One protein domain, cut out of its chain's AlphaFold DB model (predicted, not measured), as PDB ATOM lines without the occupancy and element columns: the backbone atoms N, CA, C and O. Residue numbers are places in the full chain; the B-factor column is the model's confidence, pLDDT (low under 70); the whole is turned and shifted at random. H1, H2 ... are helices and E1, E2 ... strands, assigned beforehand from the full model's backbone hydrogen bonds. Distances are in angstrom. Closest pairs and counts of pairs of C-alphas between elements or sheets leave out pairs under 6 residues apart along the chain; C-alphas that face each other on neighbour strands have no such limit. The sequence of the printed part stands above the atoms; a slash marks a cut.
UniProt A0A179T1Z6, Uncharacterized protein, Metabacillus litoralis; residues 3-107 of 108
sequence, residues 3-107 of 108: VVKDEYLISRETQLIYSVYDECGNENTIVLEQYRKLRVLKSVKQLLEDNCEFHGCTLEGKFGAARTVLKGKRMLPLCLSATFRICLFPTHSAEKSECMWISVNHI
ATOM      1  N   VAL A   3      72.546  83.753 145.969       83.38
ATOM      2  CA  VAL A   3      71.234  83.487 146.574       83.38
ATOM      3  C   VAL A   3      70.369  82.753 145.554       83.38
ATOM      4  O   VAL A   3      70.296  83.166 144.398       83.38
ATOM      5  N   VAL A   4      69.745  81.661 145.980       82.69
ATOM      6  CA  VAL A   4      68.804  80.856 145.201       82.69
ATOM      7  C   VAL A   4      67.432  81.044 145.839       82.69
ATOM      8  O   VAL A   4      67.240  80.715 147.010       82.69
ATOM      9  N   LYS A   5      66.512  81.659 145.091       67.31
ATOM     10  CA  LYS A   5      65.127  81.878 145.537       67.31
ATOM     11  C   LYS A   5      64.221  80.684 145.229       67.31
ATOM     12  O   LYS A   5      63.258  80.473 145.952       67.31
ATOM     13  N   ASP A   6      64.563  79.930 144.190       76.44
ATOM     14  CA  ASP A   6      63.780  78.799 143.699       76.44
ATOM     15  C   ASP A   6      64.259  77.471 144.314       76.44
ATOM     16  O   ASP A   6      64.917  77.436 145.358       76.44
ATOM     17  N   GLU A   7      63.917  76.362 143.663       83.69
ATOM     18  CA  GLU A   7      64.297  75.016 144.076       83.69
ATOM     19  C   GLU A   7      65.804  74.764 143.945       83.69
ATOM     20  O   GLU A   7      66.455  75.135 142.963       83.69
ATOM     21  N   TYR A   8      66.360  74.089 144.950       94.94
ATOM     22  CA  TYR A   8      67.714  73.556 144.917       94.94
ATOM     23  C   TYR A   8      67.654  72.030 144.920       94.94
ATOM     24  O   TYR A   8      67.136  71.436 145.867       94.94
ATOM     25  N   LEU A   9      68.231  71.405 143.893       95.81
ATOM     26  CA  LEU A   9      68.371  69.955 143.819       95.81
ATOM     27  C   LEU A   9      69.727  69.527 144.378       95.81
ATOM     28  O   LEU A   9      70.781  69.879 143.843       95.81
ATOM     29  N   ILE A  10      69.691  68.736 145.445       96.56
ATOM     30  CA  ILE A  10      70.864  68.105 146.034       96.56
ATOM     31  C   ILE A  10      71.451  67.155 144.998       96.56
ATOM     32  O   ILE A  10      70.789  66.249 144.495       96.56
ATOM     33  N   SER A  11      72.725  67.364 144.695       94.56
ATOM     34  CA  SER A  11      73.457  66.638 143.665       94.56
ATOM     35  C   SER A  11      74.733  66.024 144.240       94.56
ATOM     36  O   SER A  11      75.071  66.202 145.412       94.56
ATOM     37  N   ARG A  12      75.497  65.324 143.397       93.06
ATOM     38  CA  ARG A  12      76.827  64.834 143.784       93.06
ATOM     39  C   ARG A  12      77.827  65.951 144.061       93.06
ATOM     40  O   ARG A  12      78.814  65.683 144.725       93.06
ATOM     41  N   GLU A  13      77.588  67.172 143.592       94.44
ATOM     42  CA  GLU A  13      78.453  68.323 143.881       94.44
ATOM     43  C   GLU A  13      78.210  68.875 145.288       94.44
ATOM     44  O   GLU A  13      79.072  69.563 145.829       94.44
ATOM     45  N   THR A  14      77.061  68.549 145.893       96.56
ATOM     46  CA  THR A  14      76.709  68.981 147.247       96.56
ATOM     47  C   THR A  14      77.605  68.288 148.266       96.56
ATOM     48  O   THR A  14      77.658  67.059 148.305       96.56
ATOM     49  N   GLN A  15      78.276  69.077 149.104       97.12
ATOM     50  CA  GLN A  15      79.209  68.611 150.133       97.12
ATOM     51  C   GLN A  15      78.611  68.739 151.534       97.12
ATOM     52  O   GLN A  15      78.662  67.793 152.317       97.12
ATOM     53  N   LEU A  16      78.022  69.900 151.834       97.62
ATOM     54  CA  LEU A  16      77.499  70.241 153.156       97.62
ATOM     55  C   LEU A  16      76.227  71.080 153.032       97.62
ATOM     56  O   LEU A  16      76.163  71.991 152.208       97.62
ATOM     57  N   ILE A  17      75.252  70.816 153.896       98.25
ATOM     58  CA  ILE A  17      74.016  71.591 154.026       98.25
ATOM     59  C   ILE A  17      73.827  71.947 155.500       98.25
ATOM     60  O   ILE A  17      73.937  71.071 156.359       98.25
ATOM     61  N   TYR A  18      73.553  73.213 155.812       98.19
ATOM     62  CA  TYR A  18      73.320  73.647 157.192       98.19
ATOM     63  C   TYR A  18      72.455  74.907 157.282       98.19
ATOM     64  O   TYR A  18      72.414  75.715 156.351       98.19
ATOM     65  N   SER A  19      71.778  75.077 158.417       97.50
ATOM     66  CA  SER A  19      70.883  76.205 158.673       97.50
ATOM     67  C   SER A  19      71.649  77.492 158.993       97.50
ATOM     68  O   SER A  19      72.673  77.483 159.677       97.50
ATOM     69  N   VAL A  20      71.125  78.624 158.526       96.69
ATOM     70  CA  VAL A  20      71.506  79.980 158.941       96.69
ATOM     71  C   VAL A  20      70.254  80.828 159.114       96.69
ATOM     72  O   VAL A  20      69.287  80.668 158.376       96.69
ATOM     73  N   TYR A  21      70.280  81.769 160.048       95.75
ATOM     74  CA  TYR A  21      69.143  82.644 160.326       95.75
ATOM     75  C   TYR A  21      69.445  84.060 159.835       95.75
ATOM     76  O   TYR A  21      70.590  84.513 159.912       95.75
ATOM     77  N   ASP A  22      68.449  84.728 159.255       93.38
ATOM     78  CA  ASP A  22      68.553  86.156 158.955       93.38
ATOM     79  C   ASP A  22      68.277  87.023 160.193       93.38
ATOM     80  O   ASP A  22      67.968  86.521 161.274       93.38
ATOM     81  N   GLU A  23      68.400  88.340 160.030       94.88
ATOM     82  CA  GLU A  23      68.175  89.323 161.099       94.88
ATOM     83  C   GLU A  23      66.735  89.303 161.637       94.88
ATOM     84  O   GLU A  23      66.496  89.711 162.771       94.88
ATOM     85  N   CYS A  24      65.784  88.792 160.853       95.31
ATOM     86  CA  CYS A  24      64.383  88.637 161.232       95.31
ATOM     87  C   CYS A  24      64.089  87.264 161.866       95.31
ATOM     88  O   CYS A  24      62.945  86.995 162.227       95.31
ATOM     89  N   GLY A  25      65.090  86.386 161.991       94.69
ATOM     90  CA  GLY A  25      64.937  85.034 162.524       94.69
ATOM     91  C   GLY A  25      64.393  84.007 161.527       94.69
ATOM     92  O   GLY A  25      64.087  82.888 161.938       94.69
ATOM     93  N   ASN A  26      64.291  84.323 160.231       94.50
ATOM     94  CA  ASN A  26      63.876  83.333 159.239       94.50
ATOM     95  C   ASN A  26      65.020  82.359 158.951       94.50
ATOM     96  O   ASN A  26      66.151  82.760 158.636       94.50
ATOM     97  N   GLU A  27      64.712  81.065 159.010       95.75
ATOM     98  CA  GLU A  27      65.660  80.016 158.663       95.75
ATOM     99  C   GLU A  27      65.881  79.966 157.148       95.75
ATOM    100  O   GLU A  27      64.952  79.873 156.350       95.75
ATOM    101  N   ASN A  28      67.148  79.991 156.763       96.00
ATOM    102  CA  ASN A  28      67.625  79.788 155.409       96.00
ATOM    103  C   ASN A  28      68.657  78.661 155.419       96.00
ATOM    104  O   ASN A  28      69.269  78.363 156.443       96.00
ATOM    105  N   THR A  29      68.925  78.086 154.256       97.50
ATOM    106  CA  THR A  29      69.889  76.999 154.129       97.50
ATOM    107  C   THR A  29      71.128  77.472 153.397       97.50
ATOM    108  O   THR A  29      71.045  78.080 152.329       97.50
ATOM    109  N   ILE A  30      72.300  77.171 153.939       97.88
ATOM    110  CA  ILE A  30      73.548  77.241 153.192       97.88
ATOM    111  C   ILE A  30      73.846  75.875 152.604       97.88
ATOM    112  O   ILE A  30      73.838  74.872 153.314       97.88
ATOM    113  N   VAL A  31      74.189  75.873 151.319       97.88
ATOM    114  CA  VAL A  31      74.721  74.699 150.637       97.88
ATOM    115  C   VAL A  31      76.140  74.989 150.172       97.88
ATOM    116  O   VAL A  31      76.394  75.980 149.476       97.88
ATOM    117  N   LEU A  32      77.072  74.137 150.588       97.25
ATOM    118  CA  LEU A  32      78.426  74.101 150.057       97.25
ATOM    119  C   LEU A  32      78.490  73.046 148.965       97.25
ATOM    120  O   LEU A  32      78.170  71.877 149.188       97.25
ATOM    121  N   GLU A  33      78.938  73.479 147.802       95.56
ATOM    122  CA  GLU A  33      79.371  72.622 146.717       95.56
ATOM    123  C   GLU A  33      80.874  72.806 146.492       95.56
ATOM    124  O   GLU A  33      81.461  73.790 146.946       95.56
ATOM    125  N   GLN A  34      81.478  71.902 145.721       87.69
ATOM    126  CA  GLN A  34      82.923  71.862 145.471       87.69
ATOM    127  C   GLN A  34      83.551  73.221 145.102       87.69
ATOM    128  O   GLN A  34      84.661  73.521 145.536       87.69
ATOM    129  N   TYR A  35      82.851  74.051 144.320       91.25
ATOM    130  CA  TYR A  35      83.379  75.328 143.822       91.25
ATOM    131  C   TYR A  35      82.528  76.546 144.181       91.25
ATOM    132  O   TYR A  35      82.844  77.666 143.772       91.25
ATOM    133  N   ARG A  36      81.422  76.366 144.912       93.25
ATOM    134  CA  ARG A  36      80.525  77.482 145.228       93.25
ATOM    135  C   ARG A  36      79.768  77.291 146.531       93.25
ATOM    136  O   ARG A  36      79.489  76.189 146.982       93.25
ATOM    137  N   LYS A  37      79.388  78.433 147.100       95.75
ATOM    138  CA  LYS A  37      78.525  78.543 148.274       95.75
ATOM    139  C   LYS A  37      77.220  79.220 147.882       95.75
ATOM    140  O   LYS A  37      77.228  80.350 147.372       95.75
ATOM    141  N   LEU A  38      76.120  78.531 148.151       96.38
ATOM    142  CA  LEU A  38      74.764  78.964 147.847       96.38
ATOM    143  C   LEU A  38      73.999  79.237 149.141       96.38
ATOM    144  O   LEU A  38      74.221  78.573 150.152       96.38
ATOM    145  N   ARG A  39      73.086  80.207 149.094       97.00
ATOM    146  CA  ARG A  39      72.066  80.426 150.126       97.00
ATOM    147  C   ARG A  39      70.697  80.172 149.514       97.00
ATOM    148  O   ARG A  39      70.317  80.903 148.605       97.00
ATOM    149  N   VAL A  40      69.983  79.172 150.009       96.69
ATOM    150  CA  VAL A  40      68.612  78.834 149.618       96.69
ATOM    151  C   VAL A  40      67.657  79.441 150.640       96.69
ATOM    152  O   VAL A  40      67.860  79.277 151.845       96.69
ATOM    153  N   LEU A  41      66.628  80.151 150.176       95.50
ATOM    154  CA  LEU A  41      65.647  80.820 151.043       95.50
ATOM    155  C   LEU A  41      64.552  79.859 151.544       95.50
ATOM    156  O   LEU A  41      63.361  80.136 151.424       95.50
ATOM    157  N   LYS A  42      64.977  78.703 152.056       95.19
ATOM    158  CA  LYS A  42      64.145  77.646 152.643       95.19
ATOM    159  C   LYS A  42      64.850  77.077 153.873       95.19
ATOM    160  O   LYS A  42      66.087  77.082 153.923       95.19
ATOM    161  N   SER A  43      64.086  76.553 154.830       95.94
ATOM    162  CA  SER A  43      64.666  75.801 155.949       95.94
ATOM    163  C   SER A  43      65.346  74.527 155.452       95.94
ATOM    164  O   SER A  43      65.023  74.022 154.372       95.94
ATOM    165  N   VAL A  44      66.269  73.974 156.245       97.12
ATOM    166  CA  VAL A  44      66.926  72.710 155.871       97.12
ATOM    167  C   VAL A  44      65.880  71.613 155.714       97.12
ATOM    168  O   VAL A  44      65.924  70.859 154.748       97.12
ATOM    169  N   LYS A  45      64.895  71.565 156.616       96.38
ATOM    170  CA  LYS A  45      63.798  70.598 156.546       96.38
ATOM    171  C   LYS A  45      63.028  70.700 155.224       96.38
ATOM    172  O   LYS A  45      62.908  69.684 154.548       96.38
ATOM    173  N   GLN A  46      62.588  71.900 154.839       96.44
ATOM    174  CA  GLN A  46      61.874  72.121 153.575       96.44
ATOM    175  C   GLN A  46      62.726  71.712 152.372       96.44
ATOM    176  O   GLN A  46      62.259  70.990 151.504       96.44
ATOM    177  N   LEU A  47      64.007  72.097 152.355       97.31
ATOM    178  CA  LEU A  47      64.918  71.714 151.277       97.31
ATOM    179  C   LEU A  47      65.054  70.186 151.156       97.31
ATOM    180  O   LEU A  47      65.087  69.659 150.044       97.31
ATOM    181  N   LEU A  48      65.135  69.457 152.274       97.25
ATOM    182  CA  LEU A  48      65.196  67.992 152.263       97.25
ATOM    183  C   LEU A  48      63.868  67.352 151.834       97.25
ATOM    184  O   LEU A  48      63.897  66.333 151.143       97.25
ATOM    185  N   GLU A  49      62.732  67.929 152.231       97.38
ATOM    186  CA  GLU A  49      61.389  67.506 151.812       97.38
ATOM    187  C   GLU A  49      61.218  67.661 150.298       97.38
ATOM    188  O   GLU A  49      60.976  66.654 149.632       97.38
ATOM    189  N   ASP A  50      61.497  68.846 149.749       97.00
ATOM    190  CA  ASP A  50      61.437  69.129 148.306       97.00
ATOM    191  C   ASP A  50      62.281  68.128 147.497       97.00
ATOM    192  O   ASP A  50      61.872  67.613 146.456       97.00
ATOM    193  N   ASN A  51      63.481  67.806 147.990       97.44
ATOM    194  CA  ASN A  51      64.374  66.857 147.325       97.44
ATOM    195  C   ASN A  51      63.879  65.411 147.412       97.44
ATOM    196  O   ASN A  51      64.111  64.623 146.493       97.44
ATOM    197  N   CYS A  52      63.206  65.032 148.498       97.19
ATOM    198  CA  CYS A  52      62.536  63.737 148.558       97.19
ATOM    199  C   CYS A  52      61.388  63.683 147.545       97.19
ATOM    200  O   CYS A  52      61.294  62.705 146.797       97.19
ATOM    201  N   GLU A  53      60.571  64.733 147.472       96.62
ATOM    202  CA  GLU A  53      59.434  64.817 146.550       96.62
ATOM    203  C   GLU A  53      59.885  64.744 145.092       96.62
ATOM    204  O   GLU A  53      59.353  63.940 144.326       96.62
ATOM    205  N   PHE A  54      60.953  65.465 144.734       95.06
ATOM    206  CA  PHE A  54      61.591  65.369 143.419       95.06
ATOM    207  C   PHE A  54      62.017  63.932 143.065       95.06
ATOM    208  O   PHE A  54      61.931  63.505 141.914       95.06
ATOM    209  N   HIS A  55      62.446  63.147 144.058       94.12
ATOM    210  CA  HIS A  55      62.796  61.734 143.899       94.12
ATOM    211  C   HIS A  55      61.605  60.767 144.047       94.12
ATOM    212  O   HIS A  55      61.815  59.553 144.112       94.12
ATOM    213  N   GLY A  56      60.367  61.272 144.083       94.62
ATOM    214  CA  GLY A  56      59.144  60.471 144.136       94.62
ATOM    215  C   GLY A  56      58.878  59.834 145.501       94.62
ATOM    216  O   GLY A  56      58.353  58.724 145.575       94.62
ATOM    217  N   CYS A  57      59.286  60.483 146.590       95.50
ATOM    218  CA  CYS A  57      59.116  59.966 147.948       95.50
ATOM    219  C   CYS A  57      58.912  61.089 148.973       95.50
ATOM    220  O   CYS A  57      59.026  62.263 148.650       95.50
ATOM    221  N   THR A  58      58.648  60.733 150.229       97.75
ATOM    222  CA  THR A  58      58.579  61.701 151.334       97.75
ATOM    223  C   THR A  58      59.797  61.575 152.245       97.75
ATOM    224  O   THR A  58      60.377  60.491 152.388       97.75
ATOM    225  N   LEU A  59      60.163  62.675 152.912       96.88
ATOM    226  CA  LEU A  59      61.235  62.676 153.910       96.88
ATOM    227  C   LEU A  59      60.947  61.675 155.042       96.88
ATOM    228  O   LEU A  59      61.819  60.904 155.448       96.88
ATOM    229  N   GLU A  60      59.695  61.622 155.503       96.25
ATOM    230  CA  GLU A  60      59.252  60.650 156.501       96.25
ATOM    231  C   GLU A  60      59.406  59.207 156.008       96.25
ATOM    232  O   GLU A  60      59.941  58.367 156.736       96.25
ATOM    233  N   GLY A  61      58.999  58.919 154.767       96.69
ATOM    234  CA  GLY A  61      59.122  57.594 154.163       96.69
ATOM    235  C   GLY A  61      60.577  57.134 154.076       96.69
ATOM    236  O   GLY A  61      60.892  55.990 154.417       96.69
ATOM    237  N   LYS A  62      61.495  58.041 153.717       96.00
ATOM    238  CA  LYS A  62      62.941  57.771 153.712       96.00
ATOM    239  C   LYS A  62      63.465  57.435 155.104       96.00
ATOM    240  O   LYS A  62      64.164  56.430 155.260       96.00
ATOM    241  N   PHE A  63      63.096  58.206 156.128       95.56
ATOM    242  CA  PHE A  63      63.487  57.879 157.499       95.56
ATOM    243  C   PHE A  63      62.816  56.605 158.023       95.56
ATOM    244  O   PHE A  63      63.443  55.866 158.780       95.56
ATOM    245  N   GLY A  64      61.581  56.304 157.618       95.88
ATOM    246  CA  GLY A  64      60.889  55.056 157.953       95.88
ATOM    247  C   GLY A  64      61.624  53.830 157.413       95.88
ATOM    248  O   GLY A  64      61.899  52.882 158.158       95.88
ATOM    249  N   ALA A  65      62.037  53.884 156.146       95.00
ATOM    250  CA  ALA A  65      62.871  52.854 155.538       95.00
ATOM    251  C   ALA A  65      64.227  52.731 156.257       95.00
ATOM    252  O   ALA A  65      64.621  51.631 156.648       95.00
ATOM    253  N   ALA A  66      64.905  53.855 156.518       95.19
ATOM    254  CA  ALA A  66      66.181  53.862 157.232       95.19
ATOM    255  C   ALA A  66      66.067  53.266 158.646       95.19
ATOM    256  O   ALA A  66      66.916  52.465 159.023       95.19
ATOM    257  N   ARG A  67      65.003  53.573 159.405       95.38
ATOM    258  CA  ARG A  67      64.725  52.975 160.729       95.38
ATOM    259  C   ARG A  67      64.582  51.457 160.664       95.38
ATOM    260  O   ARG A  67      65.045  50.757 161.561       95.38
ATOM    261  N   THR A  68      63.935  50.962 159.612       95.88
ATOM    262  CA  THR A  68      63.688  49.527 159.418       95.88
ATOM    263  C   THR A  68      64.986  48.774 159.134       95.88
ATOM    264  O   THR A  68      65.202  47.685 159.671       95.88
ATOM    265  N   VAL A  69      65.864  49.370 158.324       95.50
ATOM    266  CA  VAL A  69      67.157  48.790 157.934       95.50
ATOM    267  C   VAL A  69      68.198  48.938 159.051       95.50
ATOM    268  O   VAL A  69      68.866  47.974 159.416       95.50
ATOM    269  N   LEU A  70      68.318  50.131 159.635       94.06
ATOM    270  CA  LEU A  70      69.328  50.503 160.631       94.06
ATOM    271  C   LEU A  70      68.759  50.420 162.056       94.06
ATOM    272  O   LEU A  70      68.801  51.383 162.823       94.06
ATOM    273  N   LYS A  71      68.190  49.261 162.404       92.88
ATOM    274  CA  LYS A  71      67.474  49.030 163.669       92.88
ATOM    275  C   LYS A  71      68.242  49.553 164.889       92.88
ATOM    276  O   LYS A  71      69.410  49.226 165.098       92.88
ATOM    277  N   GLY A  72      67.564  50.354 165.712       89.31
ATOM    278  CA  GLY A  72      68.112  50.892 166.964       89.31
ATOM    279  C   GLY A  72      69.166  51.992 166.796       89.31
ATOM    280  O   GLY A  72      69.744  52.429 167.792       89.31
ATOM    281  N   LYS A  73      69.436  52.461 165.570       91.38
ATOM    282  CA  LYS A  73      70.350  53.581 165.328       91.38
ATOM    283  C   LYS A  73      69.618  54.920 165.411       91.38
ATOM    284  O   LYS A  73      68.476  55.062 164.981       91.38
ATOM    285  N   ARG A  74      70.309  55.904 165.983       88.81
ATOM    286  CA  ARG A  74      69.927  57.324 165.966       88.81
ATOM    287  C   ARG A  74      70.670  58.025 164.827       88.81
ATOM    288  O   ARG A  74      71.581  57.429 164.260       88.81
ATOM    289  N   MET A  75      70.301  59.277 164.534       92.69
ATOM    290  CA  MET A  75      70.984  60.112 163.530       92.69
ATOM    291  C   MET A  75      71.056  59.421 162.162       92.69
ATOM    292  O   MET A  75      72.124  59.167 161.610       92.69
ATOM    293  N   LEU A  76      69.884  59.036 161.663       95.50
ATOM    294  CA  LEU A  76      69.782  58.227 160.458       95.50
ATOM    295  C   LEU A  76      70.207  59.024 159.221       95.50
ATOM    296  O   LEU A  76      69.831  60.192 159.099       95.50
ATOM    297  N   PRO A  77      70.935  58.395 158.286       95.50
ATOM    298  CA  PRO A  77      71.242  59.021 157.017       95.50
ATOM    299  C   PRO A  77      69.977  59.216 156.182       95.50
ATOM    300  O   PRO A  77      69.018  58.440 156.263       95.50
ATOM    301  N   LEU A  78      70.018  60.220 155.315       97.00
ATOM    302  CA  LEU A  78      69.015  60.460 154.293       97.00
ATOM    303  C   LEU A  78      69.551  60.006 152.934       97.00
ATOM    304  O   LEU A  78      70.351  60.687 152.295       97.00
ATOM    305  N   CYS A  79      69.104  58.836 152.478       95.44
ATOM    306  CA  CYS A  79      69.439  58.300 151.158       95.44
ATOM    307  C   CYS A  79      68.456  58.818 150.101       95.44
ATOM    308  O   CYS A  79      67.436  58.174 149.846       95.44
ATOM    309  N   LEU A  80      68.752  59.951 149.464       95.25
ATOM    310  CA  LEU A  80      67.889  60.557 148.441       95.25
ATOM    311  C   LEU A  80      67.787  59.683 147.186       95.25
ATOM    312  O   LEU A  80      66.684  59.311 146.783       95.25
ATOM    313  N   SER A  81      68.922  59.249 146.635       92.94
ATOM    314  CA  SER A  81      68.953  58.432 145.417       92.94
ATOM    315  C   SER A  81      70.052  57.377 145.459       92.94
ATOM    316  O   SER A  81      71.234  57.703 145.547       92.94
ATOM    317  N   ALA A  82      69.671  56.103 145.327       90.44
ATOM    318  CA  ALA A  82      70.630  55.011 145.165       90.44
ATOM    319  C   ALA A  82      71.323  55.076 143.792       90.44
ATOM    320  O   ALA A  82      72.546  54.961 143.714       90.44
ATOM    321  N   THR A  83      70.561  55.355 142.727       91.50
ATOM    322  CA  THR A  83      71.062  55.498 141.349       91.50
ATOM    323  C   THR A  83      72.142  56.571 141.253       91.50
ATOM    324  O   THR A  83      73.222  56.341 140.709       91.50
ATOM    325  N   PHE A  84      71.891  57.741 141.845       90.31
ATOM    326  CA  PHE A  84      72.855  58.837 141.848       90.31
ATOM    327  C   PHE A  84      73.817  58.798 143.037       90.31
ATOM    328  O   PHE A  84      74.650  59.692 143.140       90.31
ATOM    329  N   ARG A  85      73.753  57.772 143.895       91.69
ATOM    330  CA  ARG A  85      74.558  57.651 145.123       91.69
ATOM    331  C   ARG A  85      74.507  58.916 145.989       91.69
ATOM    332  O   ARG A  85      75.519  59.359 146.514       91.69
ATOM    333  N   ILE A  86      73.333  59.527 146.113       95.19
ATOM    334  CA  ILE A  86      73.131  60.728 146.926       95.19
ATOM    335  C   ILE A  86      72.627  60.279 148.291       95.19
ATOM    336  O   ILE A  86      71.491  59.820 148.435       95.19
ATOM    337  N   CYS A  87      73.500  60.397 149.283       96.12
ATOM    338  CA  CYS A  87      73.223  60.083 150.672       96.12
ATOM    339  C   CYS A  87      73.853  61.159 151.556       96.12
ATOM    340  O   CYS A  87      74.996  61.559 151.322       96.12
ATOM    341  N   LEU A  88      73.097  61.624 152.545       97.19
ATOM    342  CA  LEU A  88      73.522  62.636 153.502       97.19
ATOM    343  C   LEU A  88      73.522  62.055 154.915       97.19
ATOM    344  O   LEU A  88      72.583  61.354 155.290       97.19
ATOM    345  N   PHE A  89      74.529  62.391 155.715       95.62
ATOM    346  CA  PHE A  89      74.608  62.031 157.128       95.62
ATOM    347  C   PHE A  89      74.408  63.264 158.007       95.62
ATOM    348  O   PHE A  89      75.064  64.282 157.770       95.62
ATOM    349  N   PRO A  90      73.535  63.186 159.022       97.06
ATOM    350  CA  PRO A  90      73.366  64.278 159.960       97.06
ATOM    351  C   PRO A  90      74.504  64.285 160.993       97.06
ATOM    352  O   PRO A  90      74.947  63.233 161.453       97.06
ATOM    353  N   THR A  91      74.967  65.469 161.395       96.44
ATOM    354  CA  THR A  91      75.978  65.624 162.460       96.44
ATOM    355  C   THR A  91      75.383  65.604 163.864       96.44
ATOM    356  O   THR A  91      76.078  65.298 164.828       96.44
ATOM    357  N   HIS A  92      74.089  65.895 163.979       95.62
ATOM    358  CA  HIS A  92      73.323  65.890 165.221       95.62
ATOM    359  C   HIS A  92      71.954  65.233 164.986       95.62
ATOM    360  O   HIS A  92      71.704  64.645 163.937       95.62
ATOM    361  N   SER A  93      71.042  65.298 165.958       92.94
ATOM    362  CA  SER A  93      69.638  64.963 165.681       92.94
ATOM    363  C   SER A  93      69.095  65.888 164.589       92.94
ATOM    364  O   SER A  93      69.297  67.094 164.690       92.94
ATOM    365  N   ALA A  94      68.367  65.343 163.610       91.69
ATOM    366  CA  ALA A  94      67.776  66.097 162.497       91.69
ATOM    367  C   ALA A  94      66.831  67.233 162.943       91.69
ATOM    368  O   ALA A  94      66.547  68.137 162.168       91.69
ATOM    369  N   GLU A  95      66.352  67.182 164.186       88.62
ATOM    370  CA  GLU A  95      65.478  68.190 164.797       88.62
ATOM    371  C   GLU A  95      66.246  69.371 165.416       88.62
ATOM    372  O   GLU A  95      65.639  70.371 165.787       88.62
ATOM    373  N   LYS A  96      67.573  69.269 165.569       92.69
ATOM    374  CA  LYS A  96      68.395  70.353 166.122       92.69
ATOM    375  C   LYS A  96      68.780  71.342 165.027       92.69
ATOM    376  O   LYS A  96      69.261  70.932 163.976       92.69
ATOM    377  N   SER A  97      68.699  72.637 165.323       89.00
ATOM    378  CA  SER A  97      69.160  73.720 164.434       89.00
ATOM    379  C   SER A  97      70.663  73.656 164.121       89.00
ATOM    380  O   SER A  97      71.106  74.091 163.065       89.00
ATOM    381  N   GLU A  98      71.452  73.066 165.021       93.56
ATOM    382  CA  GLU A  98      72.890  72.803 164.861       93.56
ATOM    383  C   GLU A  98      73.186  71.604 163.937       93.56
ATOM    384  O   GLU A  98      74.348  71.252 163.708       93.56
ATOM    385  N   CYS A  99      72.155  70.895 163.468       96.62
ATOM    386  CA  CYS A  99      72.334  69.736 162.611       96.62
ATOM    387  C   CYS A  99      72.784  70.171 161.221       96.62
ATOM    388  O   CYS A  99      72.082  70.874 160.497       96.62
ATOM    389  N   MET A 100      73.949  69.676 160.825       97.81
ATOM    390  CA  MET A 100      74.448  69.790 159.465       97.81
ATOM    391  C   MET A 100      74.264  68.454 158.757       97.81
ATOM    392  O   MET A 100      74.258  67.403 159.397       97.81
ATOM    393  N   TRP A 101      74.152  68.492 157.437       98.00
ATOM    394  CA  TRP A 101      74.048  67.313 156.591       98.00
ATOM    395  C   TRP A 101      75.252  67.236 155.673       98.00
ATOM    396  O   TRP A 101      75.461  68.114 154.836       98.00
ATOM    397  N   ILE A 102      76.045  66.185 155.840       97.25
ATOM    398  CA  ILE A 102      77.280  65.977 155.091       97.25
ATOM    399  C   ILE A 102      77.040  64.915 154.025       97.25
ATOM    400  O   ILE A 102      76.495  63.848 154.308       97.25
ATOM    401  N   SER A 103      77.448  65.201 152.798       96.12
ATOM    402  CA  SER A 103      77.346  64.268 151.683       96.12
ATOM    403  C   SER A 103      78.411  63.185 151.767       96.12
ATOM    404  O   SER A 103      79.601  63.477 151.854       96.12
ATOM    405  N   VAL A 104      77.985  61.923 151.677       91.56
ATOM    406  CA  VAL A 104      78.879  60.749 151.729       91.56
ATOM    407  C   VAL A 104      79.977  60.809 150.678       91.56
ATOM    408  O   VAL A 104      81.113  60.434 150.953       91.56
ATOM    409  N   ASN A 105      79.639  61.295 149.482       88.56
ATOM    410  CA  ASN A 105      80.547  61.316 148.336       88.56
ATOM    411  C   ASN A 105      81.762  62.235 148.531       88.56
ATOM    412  O   ASN A 105      82.650  62.219 147.690       88.56
ATOM    413  N   HIS A 106      81.783  63.047 149.592       87.44
ATOM    414  CA  HIS A 106      82.866  63.991 149.889       87.44
ATOM    415  C   HIS A 106      83.609  63.672 151.190       87.44
ATOM    416  O   HIS A 106      84.424  64.475 151.634       87.44
ATOM    417  N   ILE A 107      83.317  62.527 151.817       81.62
ATOM    418  CA  ILE A 107      83.990  62.063 153.041       81.62
ATOM    419  C   ILE A 107      84.845  60.817 152.772       81.62
ATOM    420  O   ILE A 107      85.873  60.642 153.423       81.62
TER     421      ILE A 107
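Overview. This is residues 3 to 107 of the 108 residues of an uncharacterized protein of Metabacillus litoralis (UniProt A0A179T1Z6). One twisted sheet of six strands curls round the helix H1 on one face, while a second helix, H2, lies off beyond the edge strand E4 and only grazes the sheet. The sheet is two three-stranded meanders, E1 E2 E3 and E4 E5 E6, each strand the antiparallel neighbour of the one before, joined side by side through E1 and E6. The printed part has 105 residues with six named strands and two named helices, along the chain E1 E2 E3 H1 H2 E4 E5 E6; the sheet's order is E3 E2 E1 E6 E5 E4, all antiparallel, and the class is mixed, helices and strands. It is compact, with a radius of gyration of the C-alphas of 13.2 A, and spans 40 by 26 by 26 A, only just elongated.

Arrangement. Residues 3 to 4 pair, parallel, with residues 39 to 40 of E3, residues 36 to 40. E1, residues 14 to 21, and E2, residues 27 to 33, form a hairpin, with N 18 and O 30 at 3.0 A. E2 and E3 form the next hairpin, with N 31 and O 38 at 2.9 A. H1, residues 44 to 54, is on the sheet in two layers, a helix on one face of a sheet; the closest C-alphas of E2 and H1 are those of Thr 29 and Val 44, 5.5 A. H2, residues 59 to 69, touches H1 about perpendicular, at 85 degrees, the closest C-alphas being those of Glu 49 and Leu 59, 5.3 A. H2 grazes the sheet with its residues 59 to 66; its closest C-alphas with E4, residues 78 to 81, are those of Lys 62 and Leu 78, 6.7 A. E4 and E5, residues 86 to 90, form a hairpin, with N 78 and O 88 at 2.8 A. E5 and E6, residues 101 to 103, form another, with N 102 and O 89 at 2.9 A. E6 and E1 are antiparallel at 165 degrees, with N 101 and O 17 at 2.8 A. The edge strands E3 and E4 are apart. In H1 and H2 every O i to N i+4 pair is within hydrogen-bond range.

Along the chain. E1 begins at C-alpha 14 (76.709, 68.981, 147.247) and is 20.4 A long; E2 is 19.6 A and E3 12.8 A. H1 is 15.4 A and H2 15.6 A, ending at C-alpha 69 (67.157, 48.790, 157.934). E4 is 9.1 A, E5 13.5 A and E6 6.7 A, ending at C-alpha 103 (77.346, 64.268, 151.683).

Size, cuts and confidence. The C-alphas of Glu 23 and Val 69 are the two farthest apart, 40.7 A. Residues 68 to 73, of which 68 to 69 belong to H2, stand free. The printed part has no cut, and no link is long. The mean pLDDT of the printed part is 94.1, and residue 5 is under 70.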